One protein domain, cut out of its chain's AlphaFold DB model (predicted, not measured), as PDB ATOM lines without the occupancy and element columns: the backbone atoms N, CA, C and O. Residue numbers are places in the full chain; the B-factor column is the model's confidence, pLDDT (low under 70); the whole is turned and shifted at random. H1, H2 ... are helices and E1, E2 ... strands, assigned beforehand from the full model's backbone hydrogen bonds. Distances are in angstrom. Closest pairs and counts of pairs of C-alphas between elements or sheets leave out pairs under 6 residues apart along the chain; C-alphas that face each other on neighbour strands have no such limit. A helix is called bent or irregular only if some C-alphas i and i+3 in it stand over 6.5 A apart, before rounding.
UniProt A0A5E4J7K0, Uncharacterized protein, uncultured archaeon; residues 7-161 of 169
ATOM      1  N   HIS A   7     192.479 180.591 205.823       89.94
ATOM      2  CA  HIS A   7     192.833 179.224 206.181       89.94
ATOM      3  C   HIS A   7     192.917 179.035 207.699       89.94
ATOM      4  O   HIS A   7     192.306 178.110 208.237       89.94
ATOM      5  N   THR A   8     193.612 179.929 208.409       90.31
ATOM      6  CA  THR A   8     193.706 179.868 209.870       90.31
ATOM      7  C   THR A   8     192.350 180.066 210.539       90.31
ATOM      8  O   THR A   8     192.060 179.359 211.504       90.31
ATOM      9  N   ILE A   9     191.489 180.942 210.012       90.75
ATOM     10  CA  ILE A   9     190.115 181.093 210.514       90.75
ATOM     11  C   ILE A   9     189.332 179.789 210.329       90.75
ATOM     12  O   ILE A   9     188.753 179.289 211.293       90.75
ATOM     13  N   LYS A  10     189.370 179.190 209.133       92.19
ATOM     14  CA  LYS A  10     188.685 177.924 208.846       92.19
ATOM     15  C   LYS A  10     189.165 176.789 209.740       92.19
ATOM     16  O   LYS A  10     188.347 176.036 210.257       92.19
ATOM     17  N   ARG A  11     190.478 176.686 209.961       90.88
ATOM     18  CA  ARG A  11     191.084 175.681 210.844       90.88
ATOM     19  C   ARG A  11     190.568 175.782 212.282       90.88
ATOM     20  O   ARG A  11     190.283 174.755 212.883       90.88
ATOM     21  N   HIS A  12     190.452 176.995 212.825       89.38
ATOM     22  CA  HIS A  12     190.082 177.198 214.230       89.38
ATOM     23  C   HIS A  12     188.573 177.259 214.473       89.38
ATOM     24  O   HIS A  12     188.110 176.828 215.523       89.38
ATOM     25  N   LEU A  13     187.808 177.812 213.530       90.75
ATOM     26  CA  LEU A  13     186.368 178.043 213.691       90.75
ATOM     27  C   LEU A  13     185.500 177.066 212.889       90.75
ATOM     28  O   LEU A  13     184.285 177.070 213.050       90.75
ATOM     29  N   GLY A  14     186.091 176.255 212.006       92.56
ATOM     30  CA  GLY A  14     185.358 175.318 211.149       92.56
ATOM     31  C   GLY A  14     184.494 175.989 210.076       92.56
ATOM     32  O   GLY A  14     183.661 175.322 209.467       92.56
ATOM     33  N   ALA A  15     184.676 177.291 209.839       92.12
ATOM     34  CA  ALA A  15     183.851 178.084 208.934       92.12
ATOM     35  C   ALA A  15     184.694 178.785 207.867       92.12
ATOM     36  O   ALA A  15     185.782 179.293 208.146       92.12
ATOM     37  N   ASP A  16     184.168 178.844 206.643       92.00
ATOM     38  CA  ASP A  16     184.737 179.691 205.600       92.00
ATOM     39  C   ASP A  16     184.583 181.167 205.987       92.00
ATOM     40  O   ASP A  16     183.553 181.587 206.520       92.00
ATOM     41  N   ALA A  17     185.620 181.958 205.724       91.69
ATOM     42  CA  ALA A  17     185.679 183.352 206.135       91.69
ATOM     43  C   ALA A  17     186.026 184.267 204.966       91.69
ATOM     44  O   ALA A  17     186.875 183.952 204.132       91.69
ATOM     45  N   ILE A  18     185.393 185.437 204.961       93.19
ATOM     46  CA  ILE A  18     185.766 186.552 204.096       93.19
ATOM     47  C   ILE A  18     186.641 187.487 204.912       93.19
ATOM     48  O   ILE A  18     186.260 187.941 205.992       93.19
ATOM     49  N   ARG A  19     187.824 187.777 204.390       93.75
ATOM     50  CA  ARG A  19     188.724 188.774 204.944       93.75
ATOM     51  C   ARG A  19     188.418 190.129 204.346       93.75
ATOM     52  O   ARG A  19     188.164 190.264 203.149       93.75
ATOM     53  N   MET A  20     188.508 191.135 205.202       94.00
ATOM     54  CA  MET A  20     188.532 192.525 204.792       94.00
ATOM     55  C   MET A  20     189.650 193.261 205.515       94.00
ATOM     56  O   MET A  20     189.930 192.979 206.685       94.00
ATOM     57  N   MET A  21     190.245 194.220 204.821       94.50
ATOM     58  CA  MET A  21     191.155 195.197 205.400       94.50
ATOM     59  C   MET A  21     190.622 196.593 205.088       94.50
ATOM     60  O   MET A  21     190.750 197.022 203.943       94.50
ATOM     61  N   PRO A  22     189.979 197.282 206.042       95.19
ATOM     62  CA  PRO A  22     189.617 198.683 205.888       95.19
ATOM     63  C   PRO A  22     190.802 199.606 206.216       95.19
ATOM     64  O   PRO A  22     191.718 199.228 206.944       95.19
ATOM     65  N   SER A  23     190.765 200.835 205.708       94.62
ATOM     66  CA  SER A  23     191.653 201.920 206.124       94.62
ATOM     67  C   SER A  23     191.307 202.436 207.529       94.62
ATOM     68  O   SER A  23     190.390 201.945 208.192       94.62
ATOM     69  N   SER A  24     192.056 203.431 208.015       89.25
ATOM     70  CA  SER A  24     191.894 203.942 209.379       89.25
ATOM     71  C   SER A  24     190.484 204.506 209.637       89.25
ATOM     72  O   SER A  24     189.876 205.084 208.726       89.25
ATOM     73  N   PRO A  25     189.980 204.434 210.886       89.25
ATOM     74  CA  PRO A  25     188.676 204.991 211.249       89.25
ATOM     75  C   PRO A  25     188.497 206.458 210.843       89.25
ATOM     76  O   PRO A  25     187.423 206.826 210.379       89.25
ATOM     77  N   ASN A  26     189.556 207.269 210.936       89.31
ATOM     78  CA  ASN A  26     189.520 208.685 210.567       89.31
ATOM     79  C   ASN A  26     189.141 208.868 209.089       89.31
ATOM     80  O   ASN A  26     188.225 209.618 208.770       89.31
ATOM     81  N   THR A  27     189.781 208.117 208.185       92.69
ATOM     82  CA  THR A  27     189.465 208.196 206.745       92.69
ATOM     83  C   THR A  27     188.043 207.729 206.434       92.69
ATOM     84  O   THR A  27     187.404 208.266 205.536       92.69
ATOM     85  N   ILE A  28     187.518 206.764 207.197       93.25
ATOM     86  CA  ILE A  28     186.139 206.277 207.050       93.25
ATOM     87  C   ILE A  28     185.140 207.344 207.510       93.25
ATOM     88  O   ILE A  28     184.173 207.616 206.806       93.25
ATOM     89  N   GLN A  29     185.384 207.984 208.658       92.00
ATOM     90  CA  GLN A  29     184.534 209.063 209.174       92.00
ATOM     91  C   GLN A  29     184.447 210.250 208.209       92.00
ATOM     92  O   GLN A  29     183.399 210.883 208.095       92.00
ATOM     93  N   GLU A  30     185.526 210.512 207.477       91.94
ATOM     94  CA  GLU A  30     185.598 211.558 206.456       91.94
ATOM     95  C   GLU A  30     185.037 211.135 205.089       91.94
ATOM     96  O   GLU A  30     185.103 211.924 204.152       91.94
ATOM     97  N   ARG A  31     184.486 209.916 204.955       92.50
ATOM     98  CA  ARG A  31     183.976 209.348 203.686       92.50
ATOM     99  C   ARG A  31     185.047 209.239 202.596       92.50
ATOM    100  O   ARG A  31     184.783 209.366 201.407       92.50
ATOM    101  N   ARG A  32     186.286 208.997 203.020       94.62
ATOM    102  CA  ARG A  32     187.461 208.780 202.162       94.62
ATOM    103  C   ARG A  32     188.106 207.428 202.448       94.62
ATOM    104  O   ARG A  32     189.297 207.245 202.226       94.62
ATOM    105  N   GLY A  33     187.346 206.491 203.012       96.25
ATOM    106  CA  GLY A  33     187.850 205.178 203.386       96.25
ATOM    107  C   GLY A  33     188.087 204.293 202.164       96.25
ATOM    108  O   GLY A  33     187.334 204.335 201.192       96.25
ATOM    109  N   ILE A  34     189.102 203.439 202.240       97.44
ATOM    110  CA  ILE A  34     189.289 202.342 201.288       97.44
ATOM    111  C   ILE A  34     189.224 201.017 202.028       97.44
ATOM    112  O   ILE A  34     189.568 200.932 203.204       97.44
ATOM    113  N   ALA A  35     188.789 199.968 201.349       97.19
ATOM    114  CA  ALA A  35     188.859 198.618 201.880       97.19
ATOM    115  C   ALA A  35     189.231 197.637 200.783       97.19
ATOM    116  O   ALA A  35     188.827 197.809 199.637       97.19
ATOM    117  N   ALA A  36     189.942 196.579 201.142       96.25
ATOM    118  CA  ALA A  36     190.110 195.428 200.272       96.25
ATOM    119  C   ALA A  36     189.410 194.201 200.849       96.25
ATOM    120  O   ALA A  36     189.334 194.045 202.069       96.25
ATOM    121  N   ILE A  37     188.895 193.346 199.965       95.69
ATOM    122  CA  ILE A  37     188.152 192.131 200.324       95.69
ATOM    123  C   ILE A  37     188.715 190.897 199.613       95.69
ATOM    124  O   ILE A  37     189.098 190.966 198.441       95.69
ATOM    125  N   TYR A  38     188.738 189.765 200.324       95.38
ATOM    126  CA  TYR A  38     189.080 188.453 199.773       95.38
ATOM    127  C   TYR A  38     188.426 187.295 200.562       95.38
ATOM    128  O   TYR A  38     188.551 187.264 201.785       95.38
ATOM    129  N   PRO A  39     187.807 186.297 199.902       94.88
ATOM    130  CA  PRO A  39     187.418 186.325 198.496       94.88
ATOM    131  C   PRO A  39     186.367 187.417 198.241       94.88
ATOM    132  O   PRO A  39     185.842 188.033 199.171       94.88
ATOM    133  N   HIS A  40     186.070 187.682 196.968       93.00
ATOM    134  CA  HIS A  40     185.034 188.647 196.598       93.00
ATOM    135  C   HIS A  40     183.676 188.276 197.214       93.00
ATOM    136  O   HIS A  40     183.276 187.112 197.211       93.00
ATOM    137  N   ASN A  41     182.949 189.279 197.713       95.12
ATOM    138  CA  ASN A  41     181.603 189.114 198.253       95.12
ATOM    139  C   ASN A  41     180.744 190.352 197.960       95.12
ATOM    140  O   ASN A  41     181.068 191.465 198.385       95.12
ATOM    141  N   ASP A  42     179.631 190.161 197.249       94.94
ATOM    142  CA  ASP A  42     178.767 191.265 196.812       94.94
ATOM    143  C   ASP A  42     178.018 191.936 197.965       94.94
ATOM    144  O   ASP A  42     177.832 193.152 197.948       94.94
ATOM    145  N   ILE A  43     177.602 191.170 198.976       94.94
ATOM    146  CA  ILE A  43     176.875 191.708 200.133       94.94
ATOM    147  C   ILE A  43     177.797 192.642 200.914       94.94
ATOM    148  O   ILE A  43     177.448 193.798 201.148       94.94
ATOM    149  N   LEU A  44     179.005 192.181 201.236       94.75
ATOM    150  CA  LEU A  44     180.010 192.991 201.913       94.75
ATOM    151  C   LEU A  44     180.407 194.211 201.075       94.75
ATOM    152  O   LEU A  44     180.493 195.312 201.609       94.75
ATOM    153  N   SER A  45     180.567 194.046 199.758       95.00
ATOM    154  CA  SER A  45     180.854 195.169 198.853       95.00
ATOM    155  C   SER A  45     179.768 196.245 198.915       95.00
ATOM    156  O   SER A  45     180.088 197.430 198.939       95.00
ATOM    157  N   ARG A  46     178.488 195.854 198.974       95.25
ATOM    158  CA  ARG A  46     177.360 196.793 199.102       95.25
ATOM    159  C   ARG A  46     177.342 197.492 200.456       95.25
ATOM    160  O   ARG A  46     177.074 198.687 200.500       95.25
ATOM    161  N   VAL A  47     177.647 196.776 201.539       95.12
ATOM    162  CA  VAL A  47     177.760 197.370 202.881       95.12
ATOM    163  C   VAL A  47     178.869 198.421 202.907       95.12
ATOM    164  O   VAL A  47     178.636 199.538 203.351       95.12
ATOM    165  N   LEU A  48     180.050 198.100 202.375       94.81
ATOM    166  CA  LEU A  48     181.176 199.036 202.307       94.81
ATOM    167  C   LEU A  48     180.876 200.232 201.390       94.81
ATOM    168  O   LEU A  48     181.198 201.364 201.735       94.81
ATOM    169  N   ALA A  49     180.197 200.008 200.262       92.19
ATOM    170  CA  ALA A  49     179.758 201.086 199.378       92.19
ATOM    171  C   ALA A  49     178.737 202.020 200.052       92.19
ATOM    172  O   ALA A  49     178.784 203.227 199.838       92.19
ATOM    173  N   ALA A  50     177.848 201.491 200.900       93.44
ATOM    174  CA  ALA A  50     176.917 202.303 201.689       93.44
ATOM    175  C   ALA A  50     177.624 203.160 202.757       93.44
ATOM    176  O   ALA A  50     177.066 204.159 203.202       93.44
ATOM    177  N   LEU A  51     178.852 202.794 203.140       91.56
ATOM    178  CA  LEU A  51     179.749 203.605 203.970       91.56
ATOM    179  C   LEU A  51     180.613 204.572 203.139       91.56
ATOM    180  O   LEU A  51     181.552 205.156 203.673       91.56
ATOM    181  N   GLU A  52     180.326 204.714 201.840       94.25
ATOM    182  CA  GLU A  52     181.084 205.538 200.889       94.25
ATOM    183  C   GLU A  52     182.568 205.141 200.797       94.25
ATOM    184  O   GLU A  52     183.434 205.948 200.466       94.25
ATOM    185  N   MET A  53     182.880 203.869 201.073       95.38
ATOM    186  CA  MET A  53     184.237 203.351 200.945       95.38
ATOM    187  C   MET A  53     184.512 202.867 199.523       95.38
ATOM    188  O   MET A  53     183.703 202.160 198.916       95.38
ATOM    189  N   GLN A  54     185.709 203.156 199.016       95.62
ATOM    190  CA  GLN A  54     186.186 202.537 197.785       95.62
ATOM    191  C   GLN A  54     186.650 201.102 198.071       95.62
ATOM    192  O   GLN A  54     187.539 200.869 198.893       95.62
ATOM    193  N   VAL A  55     186.064 200.133 197.367       95.62
ATOM    194  CA  VAL A  55     186.346 198.704 197.565       95.62
ATOM    195  C   VAL A  55     187.288 198.177 196.486       95.62
ATOM    196  O   VAL A  55     186.998 198.268 195.294       95.62
ATOM    197  N   TYR A  56     188.384 197.561 196.916       95.69
ATOM    198  CA  TYR A  56     189.357 196.870 196.082       95.69
ATOM    199  C   TYR A  56     189.148 195.359 196.187       95.69
ATOM    200  O   TYR A  56     189.143 194.772 197.272       95.69
ATOM    201  N   ARG A  57     188.960 194.706 195.042       92.38
ATOM    202  CA  ARG A  57     188.823 193.248 194.978       92.38
ATOM    203  C   ARG A  57     190.199 192.646 194.791       92.38
ATOM    204  O   ARG A  57     190.886 192.996 193.836       92.38
ATOM    205  N   LEU A  58     190.582 191.725 195.666       93.88
ATOM    206  CA  LEU A  58     191.861 191.047 195.516       93.88
ATOM    207  C   LEU A  58     191.689 189.723 194.766       93.88
ATOM    208  O   LEU A  58     190.822 188.932 195.136       93.88
ATOM    209  N   PRO A  59     192.514 189.438 193.744       92.19
ATOM    210  CA  PRO A  59     192.520 188.135 193.082       92.19
ATOM    211  C   PRO A  59     193.171 187.033 193.935       92.19
ATOM    212  O   PRO A  59     192.924 185.856 193.697       92.19
ATOM    213  N   ALA A  60     193.983 187.400 194.930       94.00
ATOM    214  CA  ALA A  60     194.657 186.473 195.830       94.00
ATOM    215  C   ALA A  60     194.756 187.062 197.241       94.00
ATOM    216  O   ALA A  60     194.914 188.273 197.404       94.00
ATOM    217  N   GLU A  61     194.713 186.199 198.257       93.88
ATOM    218  CA  GLU A  61     194.769 186.625 199.658       93.88
ATOM    219  C   GLU A  61     196.087 187.322 200.021       93.88
ATOM    220  O   GLU A  61     196.071 188.271 200.799       93.88
ATOM    221  N   ASP A  62     197.216 186.899 199.437       93.06
ATOM    222  CA  ASP A  62     198.551 187.459 199.724       93.06
ATOM    223  C   ASP A  62     198.644 188.961 199.401       93.06
ATOM    224  O   ASP A  62     199.357 189.710 200.070       93.06
ATOM    225  N   LEU A  63     197.831 189.447 198.456       95.31
ATOM    226  CA  LEU A  63     197.760 190.873 198.129       95.31
ATOM    227  C   LEU A  63     197.172 191.719 199.268       95.31
ATOM    228  O   LEU A  63     197.311 192.944 199.251       95.31
ATOM    229  N   MET A  64     196.587 191.099 200.301       94.88
ATOM    230  CA  MET A  64     196.235 191.795 201.539       94.88
ATOM    231  C   MET A  64     197.452 192.455 202.176       94.88
ATOM    232  O   MET A  64     197.309 193.535 202.741       94.88
ATOM    233  N   HIS A  65     198.642 191.858 202.084       95.38
ATOM    234  CA  HIS A  65     199.854 192.431 202.670       95.38
ATOM    235  C   HIS A  65     200.260 193.727 201.963       95.38
ATOM    236  O   HIS A  65     200.512 194.736 202.623       95.38
ATOM    237  N   ALA A  66     200.228 193.731 200.626       95.75
ATOM    238  CA  ALA A  66     200.453 194.935 199.832       95.75
ATOM    239  C   ALA A  66     199.389 196.003 200.131       95.75
ATOM    240  O   ALA A  66     199.728 197.152 200.401       95.75
ATOM    241  N   PHE A  67     198.106 195.626 200.178       96.25
ATOM    242  CA  PHE A  67     197.038 196.562 200.532       96.25
ATOM    243  C   PHE A  67     197.197 197.140 201.948       96.25
ATOM    244  O   PHE A  67     197.008 198.337 202.144       96.25
ATOM    245  N   THR A  68     197.586 196.312 202.922       94.75
ATOM    246  CA  THR A  68     197.797 196.740 204.316       94.75
ATOM    247  C   THR A  68     198.905 197.792 204.395       94.75
ATOM    248  O   THR A  68     198.749 198.826 205.033       94.75
ATOM    249  N   VAL A  69     200.007 197.596 203.669       95.25
ATOM    250  CA  VAL A  69     201.049 198.627 203.547       95.25
ATOM    251  C   VAL A  69     200.517 199.894 202.880       95.25
ATOM    252  O   VAL A  69     200.847 201.001 203.304       95.25
ATOM    253  N   GLY A  70     199.650 199.742 201.882       95.00
ATOM    254  CA  GLY A  70     198.945 200.846 201.243       95.00
ATOM    255  C   GLY A  70     198.125 201.702 202.215       95.00
ATOM    256  O   GLY A  70     198.186 202.927 202.138       95.00
ATOM    257  N   VAL A  71     197.418 201.097 203.178       94.50
ATOM    258  CA  VAL A  71     196.675 201.863 204.202       94.50
ATOM    259  C   VAL A  71     197.585 202.510 205.254       94.50
ATOM    260  O   VAL A  71     197.196 203.512 205.852       94.50
ATOM    261  N   CYS A  72     198.805 201.999 205.445       93.25
ATOM    262  CA  CYS A  72     199.840 202.619 206.283       93.25
ATOM    263  C   CYS A  72     200.587 203.766 205.575       93.25
ATOM    264  O   CYS A  72     201.262 204.564 206.232       93.25
ATOM    265  N   LEU A  73     200.473 203.861 204.246       93.62
ATOM    266  CA  LEU A  73     201.236 204.785 203.411       93.62
ATOM    267  C   LEU A  73     201.108 206.263 203.824       93.62
ATOM    268  O   LEU A  73     202.148 206.916 203.832       93.62
ATOM    269  N   PRO A  74     199.946 206.809 204.250       93.12
ATOM    270  CA  PRO A  74     199.864 208.207 204.679       93.12
ATOM    271  C   PRO A  74     200.893 208.583 205.756       93.12
ATOM    272  O   PRO A  74     201.490 209.651 205.686       93.12
ATOM    273  N   ALA A  75     201.169 207.696 206.719       90.62
ATOM    274  CA  ALA A  75     202.186 207.947 207.743       90.62
ATOM    275  C   ALA A  75     203.611 207.943 207.162       90.62
ATOM    276  O   ALA A  75     204.431 208.775 207.544       90.62
ATOM    277  N   ALA A  76     203.893 207.046 206.214       91.31
ATOM    278  CA  ALA A  76     205.178 206.995 205.523       91.31
ATOM    279  C   ALA A  76     205.399 208.227 204.636       91.31
ATOM    280  O   ALA A  76     206.490 208.780 204.623       91.31
ATOM    281  N   LEU A  77     204.358 208.702 203.951       91.94
ATOM    282  CA  LEU A  77     204.424 209.911 203.133       91.94
ATOM    283  C   LEU A  77     204.678 211.170 203.966       91.94
ATOM    284  O   LEU A  77     205.353 212.070 203.499       91.94
ATOM    285  N   LEU A  78     204.204 211.240 205.212       89.88
ATOM    286  CA  LEU A  78     204.550 212.358 206.101       89.88
ATOM    287  C   LEU A  78     206.023 212.347 206.537       89.88
ATOM    288  O   LEU A  78     206.530 213.380 206.969       89.88
ATOM    289  N   ALA A  79     206.692 211.195 206.451       84.88
ATOM    290  CA  ALA A  79     208.110 211.051 206.765       84.88
ATOM    291  C   ALA A  79     209.029 211.319 205.557       84.88
ATOM    292  O   ALA A  79     210.243 211.384 205.733       84.88
ATOM    293  N   ILE A  80     208.477 211.481 204.346       83.12
ATOM    294  CA  ILE A  80     209.238 211.653 203.099       83.12
ATOM    295  C   ILE A  80     208.725 212.884 202.354       83.12
ATOM    296  O   ILE A  80     207.540 213.002 202.076       83.12
ATOM    297  N   GLY A  81     209.620 213.795 201.981       66.75
ATOM    298  CA  GLY A  81     209.258 215.023 201.263       66.75
ATOM    299  C   GLY A  81     209.356 214.951 199.733       66.75
ATOM    300  O   GLY A  81     209.286 215.999 199.101       66.75
ATOM    301  N   ASP A  82     209.580 213.770 199.140       80.81
ATOM    302  CA  ASP A  82     209.927 213.625 197.716       80.81
ATOM    303  C   ASP A  82     208.862 212.877 196.890       80.81
ATOM    304  O   ASP A  82     208.660 211.664 196.997       80.81
ATOM    305  N   ASP A  83     208.223 213.617 195.985       82.88
ATOM    306  CA  ASP A  83     207.236 213.127 195.022       82.88
ATOM    307  C   ASP A  83     207.783 212.092 194.033       82.88
ATOM    308  O   ASP A  83     207.027 211.229 193.563       82.88
ATOM    309  N   GLY A  84     209.075 212.177 193.704       87.25
ATOM    310  CA  GLY A  84     209.763 211.257 192.806       87.25
ATOM    311  C   GLY A  84     209.819 209.845 193.379       87.25
ATOM    312  O   GLY A  84     209.476 208.884 192.681       87.25
ATOM    313  N   GLU A  85     210.146 209.718 194.668       89.31
ATOM    314  CA  GLU A  85     210.177 208.424 195.355       89.31
ATOM    315  C   GLU A  85     208.801 207.757 195.396       89.31
ATOM    316  O   GLU A  85     208.684 206.548 195.184       89.31
ATOM    317  N   ILE A  86     207.742 208.542 195.605       90.06
ATOM    318  CA  ILE A  86     206.360 208.044 195.637       90.06
ATOM    319  C   ILE A  86     205.966 207.458 194.287       90.06
ATOM    320  O   ILE A  86     205.386 206.373 194.224       90.06
ATOM    321  N   ARG A  87     206.306 208.148 193.194       91.19
ATOM    322  CA  ARG A  87     206.025 207.661 191.840       91.19
ATOM    323  C   ARG A  87     206.798 206.380 191.537       91.19
ATOM    324  O   ARG A  87     206.206 205.433 191.025       91.19
ATOM    325  N   ALA A  88     208.086 206.339 191.870       92.31
ATOM    326  CA  ALA A  88     208.922 205.162 191.651       92.31
ATOM    327  C   ALA A  88     208.413 203.949 192.447       92.31
ATOM    328  O   ALA A  88     208.280 202.858 191.895       92.31
ATOM    329  N   ALA A  89     208.050 204.149 193.718       93.81
ATOM    330  CA  ALA A  89     207.495 203.098 194.562       93.81
ATOM    331  C   ALA A  89     206.134 202.595 194.061       93.81
ATOM    332  O   ALA A  89     205.893 201.388 194.064       93.81
ATOM    333  N   ALA A  90     205.270 203.501 193.591       94.38
ATOM    334  CA  ALA A  90     203.983 203.145 193.006       94.38
ATOM    335  C   ALA A  90     204.143 202.269 191.756       94.38
ATOM    336  O   ALA A  90     203.437 201.275 191.625       94.38
ATOM    337  N   ILE A  91     205.079 202.620 190.865       94.94
ATOM    338  CA  ILE A  91     205.381 201.837 189.658       94.94
ATOM    339  C   ILE A  91     205.947 200.468 190.042       94.94
ATOM    340  O   ILE A  91     205.449 199.460 189.555       94.94
ATOM    341  N   GLY A  92     206.932 200.422 190.943       95.06
ATOM    342  CA  GLY A  92     207.568 199.163 191.342       95.06
ATOM    343  C   GLY A  92     206.588 198.164 191.959       95.06
ATOM    344  O   GLY A  92     206.628 196.984 191.639       95.06
ATOM    345  N   LEU A  93     205.659 198.626 192.802       95.44
ATOM    346  CA  LEU A  93     204.651 197.750 193.413       95.44
ATOM    347  C   LEU A  93     203.468 197.429 192.486       95.44
ATOM    348  O   LEU A  93     202.732 196.483 192.764       95.44
ATOM    349  N   ALA A  94     203.290 198.162 191.381       95.69
ATOM    350  CA  ALA A  94     202.237 197.883 190.405       95.69
ATOM    351  C   ALA A  94     202.449 196.560 189.654       95.69
ATOM    352  O   ALA A  94     201.477 195.973 189.180       95.69
ATOM    353  N   GLU A  95     203.694 196.081 189.564       92.44
ATOM    354  CA  GLU A  95     204.018 194.784 188.957       92.44
ATOM    355  C   GLU A  95     203.398 193.615 189.739       92.44
ATOM    356  O   GLU A  95     202.950 192.636 189.145       92.44
ATOM    357  N   GLU A  96     203.321 193.735 191.067       90.62
ATOM    358  CA  GLU A  96     202.731 192.724 191.954       90.62
ATOM    359  C   GLU A  96     201.254 193.005 192.237       90.62
ATOM    360  O   GLU A  96     200.433 192.088 192.291       90.62
ATOM    361  N   TYR A  97     200.904 194.281 192.421       94.19
ATOM    362  CA  TYR A  97     199.548 194.713 192.710       94.19
ATOM    363  C   TYR A  97     199.146 195.895 191.811       94.19
ATOM    364  O   TYR A  97     199.384 197.049 192.167       94.19
ATOM    365  N   PRO A  98     198.470 195.643 190.673       94.50
ATOM    366  CA  PRO A  98     198.178 196.674 189.670       94.50
ATOM    367  C   PRO A  98     197.378 197.888 190.161       94.50
ATOM    368  O   PRO A  98     197.455 198.960 189.564       94.50
ATOM    369  N   ASP A  99     196.612 197.751 191.246       95.25
ATOM    370  CA  ASP A  99     195.860 198.861 191.842       95.25
ATOM    371  C   ASP A  99     196.688 199.706 192.827       95.25
ATOM    372  O   ASP A  99     196.224 200.759 193.271       95.25
ATOM    373  N   PHE A 100     197.924 199.311 193.145       95.69
ATOM    374  CA  PHE A 100     198.775 200.030 194.093       95.69
ATOM    375  C   PHE A 100     199.003 201.510 193.731       95.69
ATOM    376  O   PHE A 100     198.927 202.344 194.633       95.69
ATOM    377  N   PRO A 101     199.162 201.915 192.452       95.94
ATOM    378  CA  PRO A 101     199.209 203.333 192.089       95.94
ATOM    379  C   PRO A 101     197.970 204.135 192.511       95.94
ATOM    380  O   PRO A 101     198.101 205.289 192.920       95.94
ATOM    381  N   LYS A 102     196.773 203.535 192.460       96.25
ATOM    382  CA  LYS A 102     195.537 204.184 192.932       96.25
ATOM    383  C   LYS A 102     195.544 204.331 194.450       96.25
ATOM    384  O   LYS A 102     195.114 205.358 194.962       96.25
ATOM    385  N   ILE A 103     196.091 203.343 195.157       96.50
ATOM    386  CA  ILE A 103     196.264 203.395 196.611       96.50
ATOM    387  C   ILE A 103     197.279 204.477 196.998       96.50
ATOM    388  O   ILE A 103     197.027 205.237 197.926       96.50
ATOM    389  N   CYS A 104     198.378 204.628 196.251       95.06
ATOM    390  CA  CYS A 104     199.311 205.741 196.438       95.06
ATOM    391  C   CYS A 104     198.636 207.098 196.226       95.06
ATOM    392  O   CYS A 104     198.843 208.009 197.023       95.06
ATOM    393  N   ALA A 105     197.825 207.242 195.176       94.38
ATOM    394  CA  ALA A 105     197.081 208.475 194.928       94.38
ATOM    395  C   ALA A 105     196.100 208.785 196.072       94.38
ATOM    396  O   ALA A 105     196.091 209.903 196.581       94.38
ATOM    397  N   TRP A 106     195.348 207.779 196.530       96.31
ATOM    398  CA  TRP A 106     194.474 207.896 197.695       96.31
ATOM    399  C   TRP A 106     195.244 208.321 198.952       96.31
ATOM    400  O   TRP A 106     194.848 209.274 199.615       96.31
ATOM    401  N   ALA A 107     196.374 207.674 199.251       95.00
ATOM    402  CA  ALA A 107     197.165 207.951 200.448       95.00
ATOM    403  C   ALA A 107     197.662 209.403 200.508       95.00
ATOM    404  O   ALA A 107     197.788 209.963 201.595       95.00
ATOM    405  N   ARG A 108     197.920 210.012 199.343       92.62
ATOM    406  CA  ARG A 108     198.282 211.431 199.215       92.62
ATOM    407  C   ARG A 108     197.097 212.354 199.486       92.62
ATOM    408  O   ARG A 108     197.273 213.378 200.135       92.62
ATOM    409  N   ASP A 109     195.911 211.995 199.004       93.12
ATOM    410  CA  ASP A 109     194.690 212.791 199.181       93.12
ATOM    411  C   ASP A 109     194.207 212.815 200.641       93.12
ATOM    412  O   ASP A 109     193.722 213.832 201.145       93.12
ATOM    413  N   VAL A 110     194.401 211.710 201.365       93.94
ATOM    414  CA  VAL A 110     194.022 211.597 202.783       93.94
ATOM    415  C   VAL A 110     195.115 212.033 203.756       93.94
ATOM    416  O   VAL A 110     194.999 211.773 204.955       93.94
ATOM    417  N   LEU A 111     196.176 212.692 203.275       91.94
ATOM    418  CA  LEU A 111     197.212 213.206 204.161       91.94
ATOM    419  C   LEU A 111     196.603 214.176 205.186       91.94
ATOM    420  O   LEU A 111     195.970 215.166 204.802       91.94
ATOM    421  N   PRO A 112     196.794 213.925 206.492       87.69
ATOM    422  CA  PRO A 112     196.367 214.867 207.508       87.69
ATOM    423  C   PRO A 112     197.187 216.156 207.400       87.69
ATOM    424  O   PRO A 112     198.379 216.141 207.087       87.69
ATOM    425  N   LYS A 113     196.526 217.283 207.660       87.69
ATOM    426  CA  LYS A 113     197.159 218.603 207.697       87.69
ATOM    427  C   LYS A 113     197.533 218.933 209.135       87.69
ATOM    428  O   LYS A 113     196.722 218.745 210.038       87.69
ATOM    429  N   PHE A 114     198.739 219.452 209.326       89.06
ATOM    430  CA  PHE A 114     199.249 219.868 210.628       89.06
ATOM    431  C   PHE A 114     199.709 221.318 210.557       89.06
ATOM    432  O   PHE A 114     200.317 221.723 209.569       89.06
ATOM    433  N   GLU A 115     199.437 222.082 211.610       87.75
ATOM    434  CA  GLU A 115     199.931 223.457 211.743       87.75
ATOM    435  C   GLU A 115     201.369 223.499 212.278       87.75
ATOM    436  O   GLU A 115     202.090 224.465 212.043       87.75
ATOM    437  N   ARG A 116     201.793 222.447 212.993       90.75
ATOM    438  CA  ARG A 116     203.116 222.344 213.617       90.75
ATOM    439  C   ARG A 116     203.786 221.022 213.264       90.75
ATOM    440  O   ARG A 116     203.144 219.970 213.267       90.75
ATOM    441  N   ASP A 117     205.098 221.069 213.058       88.44
ATOM    442  CA  ASP A 117     205.922 219.882 212.796       88.44
ATOM    443  C   ASP A 117     205.852 218.862 213.942       88.44
ATOM    444  O   ASP A 117     205.781 217.660 213.697       88.44
ATOM    445  N   GLU A 118     205.770 219.333 215.189       91.62
ATOM    446  CA  GLU A 118     205.622 218.474 216.368       91.62
ATOM    447  C   GLU A 118     204.339 217.623 216.313       91.62
ATOM    448  O   GLU A 118     204.349 216.447 216.680       91.62
ATOM    449  N   ASP A 119     203.232 218.181 215.813       91.88
ATOM    450  CA  ASP A 119     201.960 217.459 215.689       91.88
ATOM    451  C   ASP A 119     202.047 216.377 214.603       91.88
ATOM    452  O   ASP A 119     201.552 215.262 214.800       91.88
ATOM    453  N   ARG A 120     202.751 216.667 213.498       91.25
ATOM    454  CA  ARG A 120     203.066 215.683 212.452       91.25
ATOM    455  C   ARG A 120     203.907 214.537 213.015       91.25
ATOM    456  O   ARG A 120     203.576 213.372 212.807       91.25
ATOM    457  N   GLU A 121     204.980 214.842 213.738       90.19
ATOM    458  CA  GLU A 121     205.855 213.828 214.342       90.19
ATOM    459  C   GLU A 121     205.120 212.981 215.386       90.19
ATOM    460  O   GLU A 121     205.270 211.757 215.437       90.19
ATOM    461  N   ASN A 122     204.275 213.616 216.202       90.31
ATOM    462  CA  ASN A 122     203.417 212.930 217.161       90.31
ATOM    463  C   ASN A 122     202.421 211.997 216.472       90.31
ATOM    464  O   ASN A 122     202.204 210.884 216.954       90.31
ATOM    465  N   TYR A 123     201.843 212.418 215.347       90.19
ATOM    466  CA  TYR A 123     200.983 211.563 214.539       90.19
ATOM    467  C   TYR A 123     201.745 210.336 214.025       90.19
ATOM    468  O   TYR A 123     201.318 209.211 214.288       90.19
ATOM    469  N   ILE A 124     202.909 210.534 213.393       89.94
ATOM    470  CA  ILE A 124     203.738 209.435 212.869       89.94
ATOM    471  C   ILE A 124     204.080 208.440 213.986       89.94
ATOM    472  O   ILE A 124     203.864 207.240 213.819       89.94
ATOM    473  N   ARG A 125     204.532 208.920 215.157       88.19
ATOM    474  CA  ARG A 125     204.840 208.059 216.315       88.19
ATOM    475  C   ARG A 125     203.639 207.253 216.803       88.19
ATOM    476  O   ARG A 125     203.795 206.092 217.160       88.19
ATOM    477  N   ARG A 126     202.445 207.850 216.841       87.69
ATOM    478  CA  ARG A 126     201.225 207.160 217.293       87.69
ATOM    479  C   ARG A 126     200.767 206.088 216.305       87.69
ATOM    480  O   ARG A 126     200.246 205.063 216.735       87.69
ATOM    481  N   THR A 127     200.952 206.311 215.005       86.50
ATOM    482  CA  THR A 127     200.596 205.338 213.959       86.50
ATOM    483  C   THR A 127     201.656 204.240 213.793       86.50
ATOM    484  O   THR A 127     201.330 203.122 213.393       86.50
ATOM    485  N   ALA A 128     202.917 204.524 214.128       90.00
ATOM    486  CA  ALA A 128     204.015 203.562 214.181       90.00
ATOM    487  C   ALA A 128     203.980 202.733 215.477       90.00
ATOM    488  O   ALA A 128     204.830 202.864 216.354       90.00
ATOM    489  N   THR A 129     202.971 201.870 215.616       88.56
ATOM    490  CA  THR A 129     202.868 200.973 216.775       88.56
ATOM    491  C   THR A 129     204.047 200.002 216.829       88.56
ATOM    492  O   THR A 129     204.397 199.413 215.803       88.56
ATOM    493  N   LYS A 130     204.587 199.766 218.031       90.88
ATOM    494  CA  LYS A 130     205.739 198.883 218.255       90.88
ATOM    495  C   LYS A 130     205.526 197.473 217.693       90.88
ATOM    496  O   LYS A 130     204.540 196.810 218.011       90.88
ATOM    497  N   GLY A 131     206.479 197.006 216.896       89.19
ATOM    498  CA  GLY A 131     206.458 195.745 216.158       89.19
ATOM    499  C   GLY A 131     205.520 195.735 214.948       89.19
ATOM    500  O   GLY A 131     205.327 194.670 214.355       89.19
ATOM    501  N   GLY A 132     204.908 196.868 214.603       92.69
ATOM    502  CA  GLY A 132     203.906 196.989 213.548       92.69
ATOM    503  C   GLY A 132     204.488 197.233 212.157       92.69
ATOM    504  O   GLY A 132     205.688 197.418 211.964       92.69
ATOM    505  N   ILE A 133     203.596 197.258 211.166       95.00
ATOM    506  CA  ILE A 133     203.944 197.479 209.754       95.00
ATOM    507  C   ILE A 133     204.452 198.908 209.540       95.00
ATOM    508  O   ILE A 133     205.507 199.104 208.942       95.00
ATOM    509  N   THR A 134     203.735 199.905 210.071       94.25
ATOM    510  CA  THR A 134     204.122 201.316 209.960       94.25
ATOM    511  C   THR A 134     205.501 201.575 210.569       94.25
ATOM    512  O   THR A 134     206.313 202.242 209.938       94.25
ATOM    513  N   GLU A 135     205.804 201.017 211.748       95.19
ATOM    514  CA  GLU A 135     207.128 201.156 212.379       95.19
ATOM    515  C   GLU A 135     208.237 200.624 211.462       95.19
ATOM    516  O   GLU A 135     209.186 201.349 211.173       95.19
ATOM    517  N   ALA A 136     208.074 199.418 210.908       96.75
ATOM    518  CA  ALA A 136     209.064 198.828 210.009       96.75
ATOM    519  C   ALA A 136     209.346 199.700 208.768       96.75
ATOM    520  O   ALA A 136     210.500 199.797 208.337       96.75
ATOM    521  N   ILE A 137     208.314 200.349 208.212       96.06
ATOM    522  CA  ILE A 137     208.450 201.280 207.082       96.06
ATOM    523  C   ILE A 137     209.233 202.527 207.514       96.06
ATOM    524  O   ILE A 137     210.210 202.888 206.859       96.06
ATOM    525  N   ILE A 138     208.846 203.165 208.623       94.31
ATOM    526  CA  ILE A 138     209.476 204.402 209.113       94.31
ATOM    527  C   ILE A 138     210.938 204.180 209.509       94.31
ATOM    528  O   ILE A 138     211.798 204.989 209.160       94.31
ATOM    529  N   GLU A 139     211.257 203.075 210.180       94.81
ATOM    530  CA  GLU A 139     212.640 202.721 210.513       94.81
ATOM    531  C   GLU A 139     213.488 202.497 209.257       94.81
ATOM    532  O   GLU A 139     214.644 202.917 209.197       94.81
ATOM    533  N   SER A 140     212.916 201.853 208.233       95.38
ATOM    534  CA  SER A 140     213.595 201.660 206.950       95.38
ATOM    535  C   SER A 140     213.939 202.998 206.299       95.38
ATOM    536  O   SER A 140     215.096 203.215 205.932       95.38
ATOM    537  N   LEU A 141     212.975 203.919 206.239       93.38
ATOM    538  CA  LEU A 141     213.179 205.270 205.709       93.38
ATOM    539  C   LEU A 141     214.245 206.027 206.506       93.38
ATOM    540  O   LEU A 141     215.179 206.577 205.930       93.38
ATOM    541  N   SER A 142     214.165 205.962 207.834       91.31
ATOM    542  CA  SER A 142     215.123 206.609 208.742       91.31
ATOM    543  C   SER A 142     216.549 206.062 208.597       91.31
ATOM    544  O   SER A 142     217.511 206.762 208.898       91.31
ATOM    545  N   SER A 143     216.708 204.830 208.098       93.00
ATOM    546  CA  SER A 143     218.012 204.232 207.771       93.00
ATOM    547  C   SER A 143     218.555 204.614 206.383       93.00
ATOM    548  O   SER A 143     219.561 204.058 205.940       93.00
ATOM    549  N   GLY A 144     217.896 205.541 205.680       90.50
ATOM    550  CA  GLY A 144     218.309 206.031 204.362       90.50
ATOM    551  C   GLY A 144     217.864 205.154 203.189       90.50
ATOM    552  O   GLY A 144     218.393 205.288 202.087       90.50
ATOM    553  N   LYS A 145     216.926 204.222 203.401       92.56
ATOM    554  CA  LYS A 145     216.336 203.415 202.322       92.56
ATOM    555  C   LYS A 145     215.243 204.220 201.623       92.56
ATOM    556  O   LYS A 145     214.396 204.797 202.297       92.56
ATOM    557  N   GLY A 146     215.210 204.190 200.291       92.75
ATOM    558  CA  GLY A 146     214.138 204.834 199.525       92.75
ATOM    559  C   GLY A 146     212.771 204.176 199.750       92.75
ATOM    560  O   GLY A 146     212.684 203.005 200.145       92.75
ATOM    561  N   LEU A 147     211.693 204.907 199.454       94.75
ATOM    562  CA  LEU A 147     210.315 204.487 199.738       94.75
ATOM    563  C   LEU A 147     209.965 203.077 199.245       94.75
ATOM    564  O   LEU A 147     209.394 202.302 200.005       94.75
ATOM    565  N   TYR A 148     210.335 202.706 198.017       94.94
ATOM    566  CA  TYR A 148     210.032 201.372 197.478       94.94
ATOM    567  C   TYR A 148     210.558 200.241 198.380       94.94
ATOM    568  O   TYR A 148     209.820 199.319 198.729       94.94
ATOM    569  N   GLN A 149     211.818 200.337 198.814       96.19
ATOM    570  CA  GLN A 149     212.437 199.336 199.689       96.19
ATOM    571  C   GLN A 149     211.770 199.317 201.068       96.19
ATOM    572  O   GLN A 149     211.542 198.250 201.637       96.19
ATOM    573  N   SER A 150     211.407 200.490 201.580       96.44
ATOM    574  CA  SER A 150     210.727 200.631 202.865       96.44
ATOM    575  C   SER A 150     209.314 200.041 202.853       96.44
ATOM    576  O   SER A 150     208.936 199.351 203.798       96.44
ATOM    577  N   LEU A 151     208.557 200.209 201.763       96.31
ATOM    578  CA  LEU A 151     207.255 199.559 201.590       96.31
ATOM    579  C   LEU A 151     207.387 198.039 201.473       96.31
ATOM    580  O   LEU A 151     206.617 197.322 202.108       96.31
ATOM    581  N   ARG A 152     208.391 197.535 200.741       97.06
ATOM    582  CA  ARG A 152     208.687 196.091 200.680       97.06
ATOM    583  C   ARG A 152     208.971 195.520 202.071       97.06
ATOM    584  O   ARG A 152     208.381 194.508 202.435       97.06
ATOM    585  N   LYS A 153     209.753 196.226 202.896       97.00
ATOM    586  CA  LYS A 153     209.978 195.838 204.299       97.00
ATOM    587  C   LYS A 153     208.674 195.809 205.109       97.00
ATOM    588  O   LYS A 153     208.480 194.907 205.919       97.00
ATOM    589  N   GLY A 154     207.757 196.747 204.869       96.50
ATOM    590  CA  GLY A 154     206.413 196.717 205.453       96.50
ATOM    591  C   GLY A 154     205.601 195.480 205.039       96.50
ATOM    592  O   GLY A 154     204.937 194.871 205.880       96.50
ATOM    593  N   ILE A 155     205.679 195.074 203.765       96.44
ATOM    594  CA  ILE A 155     204.986 193.882 203.243       96.44
ATOM    595  C   ILE A 155     205.549 192.630 203.915       96.44
ATOM    596  O   ILE A 155     204.789 191.795 204.409       96.44
ATOM    597  N   ASP A 156     206.874 192.523 203.989       96.31
ATOM    598  CA  ASP A 156     207.548 191.406 204.646       96.31
ATOM    599  C   ASP A 156     207.179 191.336 206.128       96.31
ATOM    600  O   ASP A 156     206.814 190.268 206.623       96.31
ATOM    601  N   ARG A 157     207.128 192.486 206.813       95.88
ATOM    602  CA  ARG A 157     206.672 192.548 208.201       95.88
ATOM    603  C   ARG A 157     205.222 192.090 208.362       95.88
ATOM    604  O   ARG A 157     204.905 191.360 209.301       95.88
ATOM    605  N   SER A 158     204.335 192.479 207.445       94.94
ATOM    606  CA  SER A 158     202.939 192.025 207.436       94.94
ATOM    607  C   SER A 158     202.840 190.499 207.295       94.94
ATOM    608  O   SER A 158     202.067 189.854 208.009       94.94
ATOM    609  N   ARG A 159     203.667 189.903 206.428       94.50
ATOM    610  CA  ARG A 159     203.759 188.445 206.251       94.50
ATOM    611  C   ARG A 159     204.312 187.751 207.495       94.50
ATOM    612  O   ARG A 159     203.778 186.723 207.901       94.50
ATOM    613  N   GLU A 160     205.347 188.300 208.128       93.94
ATOM    614  CA  GLU A 160     205.899 187.770 209.385       93.94
ATOM    615  C   GLU A 160     204.856 187.725 210.500       93.94
ATOM    616  O   GLU A 160     204.728 186.702 211.173       93.94
ATOM    617  N   ILE A 161     204.102 188.814 210.688       91.62
ATOM    618  CA  ILE A 161     203.014 188.869 211.670       91.62
ATOM    619  C   ILE A 161     201.987 187.781 211.357       91.62
ATOM    620  O   ILE A 161     201.546 187.086 212.266       91.62
TER     621      ILE A 161
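AT A GLANCE: This is residues 7 to 161 of the 169 residues of an uncharacterized protein of uncultured archaeon (UniProt A0A5E4J7K0). A kinked helix, H4, runs through the core, with helices H6, H7, H8 and H9 packed round it and H5 packed on H6 and H9; a small three-stranded sheet packs on residues 63 to 71 of H4. H3 covers the sheet's other face, and H1 lies at one end of the longest axis, away from the helix cluster. The printed part has 155 residues with nine named helices and three named strands, in the order H1 E1 H2 E2 H3 E3 H4 H5 H6 H7 H8 H9. The sheet is mixed, in the order E1 E2 E3, and the class is mostly helix. The whole is compact, with a radius of gyration of the C-alphas of 15.7 A and spans of 46 by 31 by 29 A.

HOW THE PARTS SIT: H1, residues 7 to 13, touches no helix. Strand E1, residues 19 to 22, is antiparallel to E2, residues 34 to 38, at 173 degrees; N 21 and O 36 are within hydrogen-bond range at 2.9 A, N 19 and O 38 at 2.8 A. Between them comes H2, residues 25 to 29, which only grazes the sheet with residues 27 to 28. E2 is parallel to E3, residues 54 to 57, at 23 degrees, with N 56 and O 35 within range at 2.8 A. E1 and E3 are edge strands. E2, H3, residues 42 to 50, and E3 form a strand-helix-strand unit, two parallel neighbour strands joined through a helix, with a right-handed crossover. H3 is over E2 and E3 at a height of 9.7 A over the sheet, along the strands, at 7 degrees to E2 on the local plane; its closest C-alphas to E3 are those of Ser 45 and Val 55, 6.7 A. On the opposite face is H4, residues 63 to 78, the hub, at a height of 10.4 A and 9 degrees to E2 on the local plane; the C-alphas of Met 21 in E1 and Thr 68 are 6.9 A apart. H4 has a kink of 45 degrees near residue 72 and is irregular, with C-alphas 71 and 74 7.1 A apart. H5, residues 83 to 94, is close to H4 but not clearly touching, at Leu 77 and Ile 86, 8.0 A. H5 and H6, residues 100 to 109, form a helical hairpin with closest C-alphas at Ala 90 and Pro 101, 4.9 A. H6 touches H4 at Pro 74 and Ala 107, 5.0 A, a shallow tilt of 32 degrees, the same way. H7, residues 117 to 127, touches residues 75 to 78 of H4 alone, at Ala 75 and Ile 124, 5.6 A. H8, residues 133 to 142, touches H4 at Cys 72 and Thr 134, 5.8 A, a steep tilt of 49 degrees. H8 and H9, residues 147 to 161, form a second helical hairpin, closest at Ile 137 and Ser 150, 4.8 A. H9 touches H4 at His 65 and Ile 155, 5.4 A, and H5 at Ala 89 and Tyr 148, 4.2 A. Every O i to N i+4 pair is within hydrogen-bond range in H1, H2, H3, H5, H6, H7, H8 and H9; in H4 it is 9 of 12.

IN THESE COORDINATES: H1 begins at C-alpha 7, (192.833, 179.224, 206.181). H4, the longest helix, measures 23.9 A from C-alpha 63 at (197.760, 190.873, 198.129) to C-alpha 78. H9 measures 21.0 A and ends at C-alpha 161, (203.014, 188.869, 211.670). H5 measures 16.7 A, H7 15.5 A, and E2, the longest strand, 14.0 A.

THE WHOLE: The C-alphas farthest apart are those of Gly 14 and Arg 116, 50.3 A. The printed part has no cut. No link is long; that from H6 to H7 is short, and the others are tight. Mean pLDDT of the printed part is 92.8; residue 81 alone is under 70.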